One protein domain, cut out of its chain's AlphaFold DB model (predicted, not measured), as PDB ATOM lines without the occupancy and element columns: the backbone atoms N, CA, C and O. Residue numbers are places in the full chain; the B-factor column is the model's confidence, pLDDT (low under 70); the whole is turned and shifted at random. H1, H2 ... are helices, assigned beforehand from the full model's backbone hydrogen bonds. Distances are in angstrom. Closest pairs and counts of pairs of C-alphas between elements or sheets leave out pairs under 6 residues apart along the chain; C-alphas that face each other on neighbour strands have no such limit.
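This is residues 41 to 140 of the 147 residues of the protein "Type I restriction enzyme M protein" of Helicobacter pylori (UniProt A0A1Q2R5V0). What shape is this? Crossed helices lie round residues 88 to 96: H1 on one side, H4 and H5 on another, H2 and H3 at one end, H6 at the other. What makes it? 100 residues are printed, class all helix, with six named helices, H1 to H6 along the chain, and no named strand. The whole is compact, radius of gyration of the C-alphas 14.5 A, with spans of 47 by 37 by 22 A.

What comes first? H1, residues 41 to 59, 26.8 A long, begins with C-alpha 41 at (337.802, 300.181, 333.499). What follows? H2 is residues 65 to 70, H3 73 to 82, H4 97 to 104, H5 110 to 124 and H6 126 to 129, with C-alpha 129 at (351.083, 295.836, 331.939).

What touches? H1 and H4, for instance, only just touch, with 3 pairs of C-alphas within 8 A, the closest those of Cys 49 and Leu 97, 6.3 A. What of backbones? In H1, H3, H4 and H5 every O i to N i+4 pair is within hydrogen-bond range; H2 has 0 of 2, and 2 of 3 O i to N i+3 pairs.

Any cut? The printed part has no cut. Where is confidence low? Residues 131 to 132, 134 and 136 have pLDDT under 70.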
ATOM      1  N   GLN A  41     337.621 301.486 334.126       93.81
ATOM      2  CA  GLN A  41     337.802 300.181 333.499       93.81
ATOM      3  C   GLN A  41     336.950 300.004 332.242       93.81
ATOM      4  O   GLN A  41     337.474 299.580 331.216       93.81
ATOM      5  N   CYS A  42     335.674 300.401 332.253       94.12
ATOM      6  CA  CYS A  42     334.839 300.354 331.048       94.12
ATOM      7  C   CYS A  42     335.407 301.239 329.931       94.12
ATOM      8  O   CYS A  42     335.444 300.828 328.769       94.12
ATOM      9  N   PHE A  43     335.893 302.435 330.274       94.38
ATOM     10  CA  PHE A  43     336.529 303.329 329.310       94.38
ATOM     11  C   PHE A  43     337.823 302.734 328.743       94.38
ATOM     12  O   PHE A  43     338.015 302.726 327.526       94.38
ATOM     13  N   LEU A  44     338.700 302.214 329.607       94.06
ATOM     14  CA  LEU A  44     339.952 301.587 329.188       94.06
ATOM     15  C   LEU A  44     339.692 300.365 328.300       94.06
ATOM     16  O   LEU A  44     340.331 300.225 327.261       94.06
ATOM     17  N   TYR A  45     338.724 299.523 328.665       95.81
ATOM     18  CA  TYR A  45     338.313 298.370 327.871       95.81
ATOM     19  C   TYR A  45     337.840 298.785 326.476       95.81
ATOM     20  O   TYR A  45     338.380 298.305 325.479       95.81
ATOM     21  N   LYS A  46     336.921 299.759 326.392       95.06
ATOM     22  CA  LYS A  46     336.464 300.325 325.114       95.06
ATOM     23  C   LYS A  46     337.635 300.841 324.276       95.06
ATOM     24  O   LYS A  46     337.744 300.499 323.104       95.06
ATOM     25  N   PHE A  47     338.524 301.630 324.879       94.00
ATOM     26  CA  PHE A  47     339.686 302.189 324.192       94.00
ATOM     27  C   PHE A  47     340.624 301.105 323.642       94.00
ATOM     28  O   PHE A  47     341.094 301.215 322.509       94.00
ATOM     29  N   LEU A  48     340.903 300.062 324.428       95.38
ATOM     30  CA  LEU A  48     341.785 298.973 324.016       95.38
ATOM     31  C   LEU A  48     341.168 298.138 322.890       95.38
ATOM     32  O   LEU A  48     341.881 297.832 321.936       95.38
ATOM     33  N   CYS A  49     339.867 297.840 322.949       96.81
ATOM     34  CA  CYS A  49     339.160 297.173 321.855       96.81
ATOM     35  C   CYS A  49     339.177 298.008 320.567       96.81
ATOM     36  O   CYS A  49     339.547 297.486 319.521       96.81
ATOM     37  N   ASP A  50     338.862 299.307 320.642       95.12
ATOM     38  CA  ASP A  50     338.836 300.191 319.465       95.12
ATOM     39  C   ASP A  50     340.208 300.306 318.808       95.12
ATOM     40  O   ASP A  50     340.351 300.281 317.585       95.12
ATOM     41  N   LYS A  51     341.248 300.423 319.635       94.38
ATOM     42  CA  LYS A  51     342.625 300.473 319.161       94.38
ATOM     43  C   LYS A  51     343.051 299.148 318.534       94.38
ATOM     44  O   LYS A  51     343.766 299.165 317.534       94.38
ATOM     45  N   PHE A  52     342.637 298.025 319.118       96.12
ATOM     46  CA  PHE A  52     342.915 296.696 318.584       96.12
ATOM     47  C   PHE A  52     342.291 296.523 317.200       96.12
ATOM     48  O   PHE A  52     343.003 296.195 316.253       96.12
ATOM     49  N   GLU A  53     340.999 296.826 317.071       95.69
ATOM     50  CA  GLU A  53     340.252 296.793 315.810       95.69
ATOM     51  C   GLU A  53     340.904 297.681 314.746       95.69
ATOM     52  O   GLU A  53     341.256 297.206 313.668       95.69
ATOM     53  N   PHE A  54     341.208 298.935 315.082       94.62
ATOM     54  CA  PHE A  54     341.866 299.863 314.162       94.62
ATOM     55  C   PHE A  54     343.243 299.383 313.669       94.62
ATOM     56  O   PHE A  54     343.623 299.631 312.521       94.62
ATOM     57  N   LEU A  55     344.035 298.740 314.532       95.12
ATOM     58  CA  LEU A  55     345.351 298.215 314.157       95.12
ATOM     59  C   LEU A  55     345.240 296.924 313.341       95.12
ATOM     60  O   LEU A  55     346.025 296.734 312.410       95.12
ATOM     61  N   PHE A  56     344.264 296.074 313.659       95.12
ATOM     62  CA  PHE A  56     343.956 294.875 312.889       95.12
ATOM     63  C   PHE A  56     343.569 295.237 311.451       95.12
ATOM     64  O   PHE A  56     344.218 294.787 310.509       95.12
ATOM     65  N   GLU A  57     342.600 296.133 311.276       94.94
ATOM     66  CA  GLU A  57     342.097 296.517 309.951       94.94
ATOM     67  C   GLU A  57     343.132 297.290 309.119       94.94
ATOM     68  O   GLU A  57     343.155 297.196 307.895       94.94
ATOM     69  N   GLN A  58     344.062 298.007 309.757       93.50
ATOM     70  CA  GLN A  58     345.200 298.593 309.040       93.50
ATOM     71  C   GLN A  58     346.195 297.552 308.531       93.50
ATOM     72  O   GLN A  58     346.756 297.721 307.446       93.50
ATOM     73  N   LYS A  59     346.461 296.506 309.320       92.25
ATOM     74  CA  LYS A  59     347.369 295.423 308.930       92.25
ATOM     75  C   LYS A  59     346.733 294.543 307.851       92.25
ATOM     76  O   LYS A  59     347.432 294.130 306.924       92.25
ATOM     77  N   PHE A  60     345.430 294.292 307.955       93.44
ATOM     78  CA  PHE A  60     344.660 293.432 307.061       93.44
ATOM     79  C   PHE A  60     343.542 294.233 306.367       93.44
ATOM     80  O   PHE A  60     342.371 294.067 306.689       93.44
ATOM     81  N   PRO A  61     343.861 295.077 305.364       93.50
ATOM     82  CA  PRO A  61     342.919 296.049 304.786       93.50
ATOM     83  C   PRO A  61     341.715 295.446 304.042       93.50
ATOM     84  O   PRO A  61     340.805 296.178 303.664       93.50
ATOM     85  N   ASN A  62     341.717 294.133 303.797       95.56
ATOM     86  CA  ASN A  62     340.611 293.406 303.164       95.56
ATOM     87  C   ASN A  62     339.819 292.544 304.162       95.56
ATOM     88  O   ASN A  62     338.998 291.735 303.739       95.56
ATOM     89  N   GLN A  63     340.106 292.675 305.455       95.31
ATOM     90  CA  GLN A  63     339.428 291.981 306.539       95.31
ATOM     91  C   GLN A  63     338.842 293.002 307.508       95.31
ATOM     92  O   GLN A  63     339.281 294.148 307.589       95.31
ATOM     93  N   THR A  64     337.837 292.558 308.240       95.69
ATOM     94  CA  THR A  64     337.213 293.283 309.340       95.69
ATOM     95  C   THR A  64     337.571 292.600 310.646       95.69
ATOM     96  O   THR A  64     337.946 291.426 310.662       95.69
ATOM     97  N   ILE A  65     337.370 293.279 311.773       95.19
ATOM     98  CA  ILE A  65     337.594 292.656 313.084       95.19
ATOM     99  C   ILE A  65     336.807 291.347 313.303       95.19
ATOM    100  O   ILE A  65     337.203 290.510 314.109       95.19
ATOM    101  N   GLN A  66     335.712 291.131 312.569       95.19
ATOM    102  CA  GLN A  66     334.919 289.898 312.624       95.19
ATOM    103  C   GLN A  66     335.668 288.674 312.085       95.19
ATOM    104  O   GLN A  66     335.398 287.557 312.525       95.19
ATOM    105  N   ASP A  67     336.608 288.878 311.161       96.00
ATOM    106  CA  ASP A  67     337.409 287.812 310.554       96.00
ATOM    107  C   ASP A  67     338.514 287.321 311.506       96.00
ATOM    108  O   ASP A  67     339.021 286.209 311.359       96.00
ATOM    109  N   TYR A  68     338.846 288.100 312.545       95.88
ATOM    110  CA  TYR A  68     339.855 287.732 313.544       95.88
ATOM    111  C   TYR A  68     339.527 286.427 314.289       95.88
ATOM    112  O   TYR A  68     340.429 285.725 314.746       95.88
ATOM    113  N   LYS A  69     338.244 286.060 314.394       95.31
ATOM    114  CA  LYS A  69     337.814 284.792 315.009       95.31
ATOM    115  C   LYS A  69     338.347 283.553 314.277       95.31
ATOM    116  O   LYS A  69     338.498 282.507 314.901       95.31
ATOM    117  N   ASP A  70     338.607 283.683 312.977       96.19
ATOM    118  CA  ASP A  70     339.005 282.587 312.094       96.19
ATOM    119  C   ASP A  70     340.535 282.489 311.958       96.19
ATOM    120  O   ASP A  70     341.040 281.558 311.329       96.19
ATOM    121  N   PHE A  71     341.280 283.410 312.582       95.44
ATOM    122  CA  PHE A  71     342.739 283.382 312.601       95.44
ATOM    123  C   PHE A  71     343.251 282.208 313.435       95.44
ATOM    124  O   PHE A  71     342.852 282.004 314.589       95.44
ATOM    125  N   ASN A  72     344.208 281.478 312.877       95.19
ATOM    126  CA  ASN A  72     344.968 280.478 313.610       95.19
ATOM    127  C   ASN A  72     346.063 281.128 314.484       95.19
ATOM    128  O   ASN A  72     346.291 282.337 314.448       95.19
ATOM    129  N   GLU A  73     346.746 280.325 315.300       92.19
ATOM    130  CA  GLU A  73     347.748 280.834 316.246       92.19
ATOM    131  C   GLU A  73     348.964 281.486 315.567       92.19
ATOM    132  O   GLU A  73     349.463 282.488 316.070       92.19
ATOM    133  N   GLU A  74     349.396 280.987 314.405       93.69
ATOM    134  CA  GLU A  74     350.505 281.575 313.640       93.69
ATOM    135  C   GLU A  74     350.117 282.949 313.073       93.69
ATOM    136  O   GLU A  74     350.887 283.905 313.164       93.69
ATOM    137  N   GLU A  75     348.894 283.087 312.557       94.38
ATOM    138  CA  GLU A  75     348.375 284.364 312.049       94.38
ATOM    139  C   GLU A  75     348.228 285.406 313.169       94.38
ATOM    140  O   GLU A  75     348.580 286.577 312.989       94.38
ATOM    141  N   LYS A  76     347.750 284.988 314.350       92.69
ATOM    142  CA  LYS A  76     347.700 285.852 315.541       92.69
ATOM    143  C   LYS A  76     349.100 286.270 315.974       92.69
ATOM    144  O   LYS A  76     349.321 287.438 316.290       92.69
ATOM    145  N   GLU A  77     350.049 285.339 315.994       90.81
ATOM    146  CA  GLU A  77     351.426 285.633 316.373       90.81
ATOM    147  C   GLU A  77     352.084 286.621 315.397       90.81
ATOM    148  O   GLU A  77     352.645 287.619 315.859       90.81
ATOM    149  N   ASP A  78     351.940 286.437 314.076       90.94
ATOM    150  CA  ASP A  78     352.429 287.408 313.079       90.94
ATOM    151  C   ASP A  78     351.820 288.793 313.299       90.94
ATOM    152  O   ASP A  78     352.535 289.805 313.290       90.94
ATOM    153  N   PHE A  79     350.509 288.858 313.557       91.81
ATOM    154  CA  PHE A  79     349.849 290.119 313.867       91.81
ATOM    155  C   PHE A  79     350.548 290.823 315.039       91.81
ATOM    156  O   PHE A  79     351.048 291.937 314.868       91.81
ATOM    157  N   PHE A  80     350.704 290.161 316.189       89.56
ATOM    158  CA  PHE A  80     351.332 290.770 317.369       89.56
ATOM    159  C   PHE A  80     352.828 291.087 317.189       89.56
ATOM    160  O   PHE A  80     353.314 292.119 317.673       89.56
ATOM    161  N   LEU A  81     353.579 290.247 316.473       87.44
ATOM    162  CA  LEU A  81     354.997 290.486 316.189       87.44
ATOM    163  C   LEU A  81     355.207 291.699 315.279       87.44
ATOM    164  O   LEU A  81     356.186 292.434 315.448       87.44
ATOM    165  N   THR A  82     354.272 291.962 314.370       85.81
ATOM    166  CA  THR A  82     354.367 293.056 313.397       85.81
ATOM    167  C   THR A  82     353.677 294.349 313.837       85.81
ATOM    168  O   THR A  82     353.863 295.380 313.191       85.81
ATOM    169  N   LEU A  83     352.956 294.342 314.965       84.56
ATOM    170  CA  LEU A  83     352.364 295.551 315.539       84.56
ATOM    171  C   LEU A  83     353.416 296.631 315.803       84.56
ATOM    172  O   LEU A  83     354.436 296.388 316.459       84.56
ATOM    173  N   ILE A  84     353.109 297.845 315.346       78.38
ATOM    174  CA  ILE A  84     353.882 299.058 315.645       78.38
ATOM    175  C   ILE A  84     353.789 299.376 317.140       78.38
ATOM    176  O   ILE A  84     354.774 299.768 317.763       78.38
ATOM    177  N   ASP A  85     352.610 299.174 317.728       82.44
ATOM    178  CA  ASP A  85     352.385 299.412 319.145       82.44
ATOM    179  C   ASP A  85     352.604 298.139 319.967       82.44
ATOM    180  O   ASP A  85     351.732 297.276 320.068       82.44
ATOM    181  N   LYS A  86     353.781 298.039 320.592       81.25
ATOM    182  CA  LYS A  86     354.132 296.922 321.483       81.25
ATOM    183  C   LYS A  86     353.393 296.943 322.825       81.25
ATOM    184  O   LYS A  86     353.551 296.009 323.595       81.25
ATOM    185  N   ARG A  87     352.608 297.987 323.106       83.06
ATOM    186  CA  ARG A  87     351.773 298.139 324.308       83.06
ATOM    187  C   ARG A  87     350.288 297.927 324.003       83.06
ATOM    188  O   ARG A  87     349.440 298.416 324.746       83.06
ATOM    189  N   LEU A  88     349.953 297.251 322.906       88.88
ATOM    190  CA  LEU A  88     348.606 296.727 322.700       88.88
ATOM    191  C   LEU A  88     348.478 295.385 323.442       88.88
ATOM    192  O   LEU A  88     349.336 294.522 323.253       88.88
ATOM    193  N   PRO A  89     347.441 295.179 324.270       91.31
ATOM    194  CA  PRO A  89     347.186 293.874 324.857       91.31
ATOM    195  C   PRO A  89     346.835 292.855 323.772       91.31
ATOM    196  O   PRO A  89     346.144 293.153 322.796       91.31
ATOM    197  N   LYS A  90     347.283 291.624 323.986       91.94
ATOM    198  CA  LYS A  90     346.815 290.442 323.281       91.94
ATOM    199  C   LYS A  90     345.388 290.144 323.721       91.94
ATOM    200  O   LYS A  90     345.158 289.790 324.879       91.94
ATOM    201  N   LEU A  91     344.447 290.316 322.798       94.81
ATOM    202  CA  LEU A  91     343.029 290.024 322.984       94.81
ATOM    203  C   LEU A  91     342.650 288.798 322.149       94.81
ATOM    204  O   LEU A  91     343.068 288.685 320.993       94.81
ATOM    205  N   ALA A  92     341.856 287.890 322.712       94.56
ATOM    206  CA  ALA A  92     341.132 286.897 321.924       94.56
ATOM    207  C   ALA A  92     339.901 287.542 321.265       94.56
ATOM    208  O   ALA A  92     339.453 288.605 321.686       94.56
ATOM    209  N   TYR A  93     339.317 286.897 320.251       95.50
ATOM    210  CA  TYR A  93     338.086 287.405 319.630       95.50
ATOM    211  C   TYR A  93     336.948 287.571 320.655       95.50
ATOM    212  O   TYR A  93     336.257 288.586 320.668       95.50
ATOM    213  N   ASP A  94     336.834 286.624 321.585       95.62
ATOM    214  CA  ASP A  94     335.819 286.635 322.644       95.62
ATOM    215  C   ASP A  94     336.122 287.648 323.771       95.62
ATOM    216  O   ASP A  94     335.316 287.811 324.687       95.62
ATOM    217  N   ASP A  95     337.283 288.317 323.739       96.75
ATOM    218  CA  ASP A  95     337.603 289.468 324.599       96.75
ATOM    219  C   ASP A  95     337.142 290.797 323.992       96.75
ATOM    220  O   ASP A  95     337.271 291.833 324.634       96.75
ATOM    221  N   LEU A  96     336.674 290.813 322.742       97.00
ATOM    222  CA  LEU A  96     336.320 292.055 322.069       97.00
ATOM    223  C   LEU A  96     334.942 292.548 322.505       97.00
ATOM    224  O   LEU A  96     333.981 291.785 322.622       97.00
ATOM    225  N   LEU A  97     334.815 293.868 322.648       96.00
ATOM    226  CA  LEU A  97     333.541 294.501 322.975       96.00
ATOM    227  C   LEU A  97     332.452 294.192 321.935       96.00
ATOM    228  O   LEU A  97     331.294 294.019 322.309       96.00
ATOM    229  N   SER A  98     332.812 294.096 320.652       93.50
ATOM    230  CA  SER A  98     331.890 293.715 319.577       93.50
ATOM    231  C   SER A  98     331.305 292.317 319.800       93.50
ATOM    232  O   SER A  98     330.090 292.149 319.714       93.50
ATOM    233  N   HIS A  99     332.143 291.347 320.179       95.12
ATOM    234  CA  HIS A  99     331.707 289.998 320.529       95.12
ATOM    235  C   HIS A  99     330.805 289.999 321.769       95.12
ATOM    236  O   HIS A  99     329.715 289.427 321.740       95.12
ATOM    237  N   LEU A 100     331.233 290.667 322.847       95.12
ATOM    238  CA  LEU A 100     330.457 290.761 324.087       95.12
ATOM    239  C   LEU A 100     329.062 291.347 323.825       95.12
ATOM    240  O   LEU A 100     328.061 290.810 324.300       95.12
ATOM    241  N   PHE A 101     328.990 292.425 323.044       92.75
ATOM    242  CA  PHE A 101     327.732 293.073 322.692       92.75
ATOM    243  C   PHE A 101     326.836 292.162 321.842       92.75
ATOM    244  O   PHE A 101     325.658 292.000 322.148       92.75
ATOM    245  N   GLU A 102     327.378 291.521 320.806       92.69
ATOM    246  CA  GLU A 102     326.592 290.651 319.926       92.69
ATOM    247  C   GLU A 102     326.044 289.418 320.658       92.69
ATOM    248  O   GLU A 102     324.896 289.024 320.439       92.69
ATOM    249  N   LYS A 103     326.857 288.789 321.516       92.88
ATOM    250  CA  LYS A 103     326.517 287.499 322.131       92.88
ATOM    251  C   LYS A 103     325.812 287.605 323.471       92.88
ATOM    252  O   LYS A 103     325.048 286.700 323.792       92.88
ATOM    253  N   HIS A 104     326.071 288.658 324.245       91.62
ATOM    254  CA  HIS A 104     325.749 288.659 325.674       91.62
ATOM    255  C   HIS A 104     325.015 289.899 326.174       91.62
ATOM    256  O   HIS A 104     324.666 289.953 327.350       91.62
ATOM    257  N   PHE A 105     324.730 290.885 325.317       89.19
ATOM    258  CA  PHE A 105     324.102 292.138 325.752       89.19
ATOM    259  C   PHE A 105     322.761 291.949 326.482       89.19
ATOM    260  O   PHE A 105     322.441 292.722 327.380       89.19
ATOM    261  N   ASN A 106     321.994 290.916 326.121       91.12
ATOM    262  CA  ASN A 106     320.698 290.613 326.738       91.12
ATOM    263  C   ASN A 106     320.776 289.545 327.840       91.12
ATOM    264  O   ASN A 106     319.738 289.134 328.363       91.12
ATOM    265  N   ASP A 107     321.972 289.067 328.176       93.56
ATOM    266  CA  ASP A 107     322.121 288.017 329.169       93.56
ATOM    267  C   ASP A 107     322.089 288.608 330.585       93.56
ATOM    268  O   ASP A 107     322.763 289.592 330.893       93.56
ATOM    269  N   ASN A 108     321.346 287.965 331.490       92.81
ATOM    270  CA  ASN A 108     321.247 288.403 332.889       92.81
ATOM    271  C   ASN A 108     322.599 288.343 333.634       92.81
ATOM    272  O   ASN A 108     322.780 289.006 334.654       92.81
ATOM    273  N   ASP A 109     323.546 287.547 333.133       92.94
ATOM    274  CA  ASP A 109     324.887 287.342 333.683       92.94
ATOM    275  C   ASP A 109     325.975 288.161 332.959       92.94
ATOM    276  O   ASP A 109     327.163 287.888 333.131       92.94
ATOM    277  N   LEU A 110     325.601 289.189 332.179       92.44
ATOM    278  CA  LEU A 110     326.544 290.051 331.449       92.44
ATOM    279  C   LEU A 110     327.681 290.588 332.337       92.44
ATOM    280  O   LEU A 110     328.831 290.634 331.909       92.44
ATOM    281  N   HIS A 111     327.374 290.956 333.581       91.31
ATOM    282  CA  HIS A 111     328.351 291.446 334.554       91.31
ATOM    283  C   HIS A 111     329.429 290.399 334.894       91.31
ATOM    284  O   HIS A 111     330.611 290.730 334.920       91.31
ATOM    285  N   LEU A 112     329.053 289.123 335.052       94.88
ATOM    286  CA  LEU A 112     330.006 288.030 335.293       94.88
ATOM    287  C   LEU A 112     330.882 287.765 334.066       94.88
ATOM    288  O   LEU A 112     332.071 287.462 334.186       94.88
ATOM    289  N   LYS A 113     330.303 287.892 332.868       94.81
ATOM    290  CA  LYS A 113     331.038 287.746 331.605       94.81
ATOM    291  C   LYS A 113     332.042 288.873 331.407       94.81
ATOM    292  O   LYS A 113     333.180 288.602 331.035       94.81
ATOM    293  N   LEU A 114     331.648 290.107 331.714       95.00
ATOM    294  CA  LEU A 114     332.540 291.261 331.686       95.00
ATOM    295  C   LEU A 114     333.717 291.070 332.653       95.00
ATOM    296  O   LEU A 114     334.867 291.201 332.242       95.00
ATOM    297  N   ASP A 115     333.446 290.665 333.894       95.44
ATOM    298  CA  ASP A 115     334.488 290.379 334.884       95.44
ATOM    299  C   ASP A 115     335.420 289.244 334.440       95.44
ATOM    300  O   ASP A 115     336.636 289.306 334.631       95.44
ATOM    301  N   THR A 116     334.869 288.212 333.797       95.88
ATOM    302  CA  THR A 116     335.663 287.116 333.228       95.88
ATOM    303  C   THR A 116     336.606 287.621 332.135       95.88
ATOM    304  O   THR A 116     337.782 287.257 332.133       95.88
ATOM    305  N   ILE A 117     336.124 288.489 331.240       96.50
ATOM    306  CA  ILE A 117     336.946 289.127 330.202       96.50
ATOM    307  C   ILE A 117     338.040 289.984 330.843       96.50
ATOM    308  O   ILE A 117     339.209 289.842 330.492       96.50
ATOM    309  N   PHE A 118     337.709 290.816 331.831       96.00
ATOM    310  CA  PHE A 118     338.677 291.678 332.521       96.00
ATOM    311  C   PHE A 118     339.805 290.873 333.173       96.00
ATOM    312  O   PHE A 118     340.991 291.171 332.983       96.00
ATOM    313  N   ASN A 119     339.451 289.800 333.880       94.69
ATOM    314  CA  ASN A 119     340.423 288.911 334.508       94.69
ATOM    315  C   ASN A 119     341.288 288.182 333.468       94.69
ATOM    316  O   ASN A 119     342.503 288.055 333.657       94.69
ATOM    317  N   ARG A 120     340.698 287.742 332.350       95.31
ATOM    318  CA  ARG A 120     341.417 287.071 331.258       95.31
ATOM    319  C   ARG A 120     342.393 288.011 330.556       95.31
ATOM    320  O   ARG A 120     343.561 287.653 330.413       95.31
ATOM    321  N   ILE A 121     341.961 289.220 330.189       95.25
ATOM    322  CA  ILE A 121     342.831 290.232 329.576       95.25
ATOM    323  C   ILE A 121     343.996 290.558 330.514       95.25
ATOM    324  O   ILE A 121     345.144 290.567 330.071       95.25
ATOM    325  N   SER A 122     343.732 290.769 331.803       93.75
ATOM    326  CA  SER A 122     344.782 291.080 332.783       93.75
ATOM    327  C   SER A 122     345.789 289.949 332.943       93.75
ATOM    328  O   SER A 122     346.992 290.189 332.914       93.75
ATOM    329  N   SER A 123     345.310 288.710 333.058       92.56
ATOM    330  CA  SER A 123     346.172 287.539 333.245       92.56
ATOM    331  C   SER A 123     347.036 287.273 332.013       92.56
ATOM    332  O   SER A 123     348.247 287.096 332.131       92.56
ATOM    333  N   ASN A 124     346.440 287.321 330.817       92.31
ATOM    334  CA  ASN A 124     347.134 287.054 329.554       92.31
ATOM    335  C   ASN A 124     348.159 288.133 329.185       92.31
ATOM    336  O   ASN A 124     349.039 287.893 328.359       92.31
ATOM    337  N   ASN A 125     348.042 289.322 329.776       90.88
ATOM    338  CA  ASN A 125     348.888 290.469 329.469       90.88
ATOM    339  C   ASN A 125     349.689 290.970 330.679       90.88
ATOM    340  O   ASN A 125     350.244 292.070 330.637       90.88
ATOM    341  N   ALA A 126     349.780 290.158 331.735       89.25
ATOM    342  CA  ALA A 126     350.447 290.503 332.982       89.25
ATOM    343  C   ALA A 126     351.892 290.972 332.757       89.25
ATOM    344  O   ALA A 126     352.280 292.019 333.259       89.25
ATOM    345  N   GLU A 127     352.671 290.267 331.936       85.75
ATOM    346  CA  GLU A 127     354.070 290.632 331.657       85.75
ATOM    347  C   GLU A 127     354.230 292.020 331.015       85.75
ATOM    348  O   GLU A 127     355.269 292.657 331.175       85.75
ATOM    349  N   LEU A 128     353.212 292.492 330.289       83.44
ATOM    350  CA  LEU A 128     353.266 293.750 329.550       83.44
ATOM    351  C   LEU A 128     352.754 294.946 330.365       83.44
ATOM    352  O   LEU A 128     353.237 296.062 330.163       83.44
ATOM    353  N   PHE A 129     351.783 294.736 331.259       80.88
ATOM    354  CA  PHE A 129     351.083 295.836 331.939       80.88
ATOM    355  C   PHE A 129     351.127 295.800 333.456       80.88
ATOM    356  O   PHE A 129     350.841 296.830 334.069       80.88
ATOM    357  N   ASN A 130     351.475 294.674 334.075       78.12
ATOM    358  CA  ASN A 130     351.528 294.638 335.524       78.12
ATOM    359  C   ASN A 130     352.665 295.531 336.008       78.12
ATOM    360  O   ASN A 130     353.833 295.349 335.661       78.12
ATOM    361  N   THR A 131     352.301 296.512 336.826       68.50
ATOM    362  CA  THR A 131     353.259 297.404 337.472       68.50
ATOM    363  C   THR A 131     353.353 297.048 338.945       68.50
ATOM    364  O   THR A 131     352.355 296.731 339.591       68.50
ATOM    365  N   THR A 132     354.572 297.059 339.472       69.75
ATOM    366  CA  THR A 132     354.817 296.873 340.899       69.75
ATOM    367  C   THR A 132     354.728 298.237 341.572       69.75
ATOM    368  O   THR A 132     355.481 299.151 341.235       69.75
ATOM    369  N   SER A 133     353.774 298.386 342.488       70.88
ATOM    370  CA  SER A 133     353.642 299.559 343.349       70.88
ATOM    371  C   SER A 133     354.868 299.713 344.256       70.88
ATOM    372  O   SER A 133     355.643 298.773 344.444       70.88
ATOM    373  N   THR A 134     355.016 300.882 344.883       69.38
ATOM    374  CA  THR A 134     356.026 301.131 345.929       69.38
ATOM    375  C   THR A 134     355.952 300.132 347.078       69.38
ATOM    376  O   THR A 134     356.965 299.868 347.719       69.38
ATOM    377  N   ASP A 135     354.773 299.552 347.295       74.25
ATOM    378  CA  ASP A 135     354.493 298.614 348.380       74.25
ATOM    379  C   ASP A 135     354.601 297.148 347.913       74.25
ATOM    380  O   ASP A 135     354.017 296.253 348.518       74.25
ATOM    381  N   GLU A 136     355.288 296.904 346.790       69.56
ATOM    382  CA  GLU A 136     355.477 295.593 346.142       69.56
ATOM    383  C   GLU A 136     354.180 294.890 345.698       69.56
ATOM    384  O   GLU A 136     354.187 293.737 345.262       69.56
ATOM    385  N   THR A 137     353.049 295.596 345.727       70.31
ATOM    386  CA  THR A 137     351.781 295.088 345.204       70.31
ATOM    387  C   THR A 137     351.755 295.180 343.685       70.31
ATOM    388  O   THR A 137     352.110 296.195 343.087       70.31
ATOM    389  N   THR A 138     351.343 294.093 343.038       72.19
ATOM    390  CA  THR A 138     351.163 294.073 341.587       72.19
ATOM    391  C   THR A 138     349.800 294.654 341.238       72.19
ATOM    392  O   THR A 138     348.779 294.126 341.676       72.19
ATOM    393  N   ILE A 139     349.782 295.726 340.447       78.50
ATOM    394  CA  ILE A 139     348.553 296.343 339.949       78.50
ATOM    395  C   ILE A 139     348.236 295.724 338.587       78.50
ATOM    396  O   ILE A 139     349.009 295.881 337.639       78.50
ATOM    397  N   ALA A 140     347.120 294.996 338.522       85.69
ATOM    398  CA  ALA A 140     346.604 294.407 337.292       85.69
ATOM    399  C   ALA A 140     346.008 295.475 336.362       85.69
ATOM    400  O   ALA A 140     345.598 296.545 336.810       85.69
TER     401      ALA A 140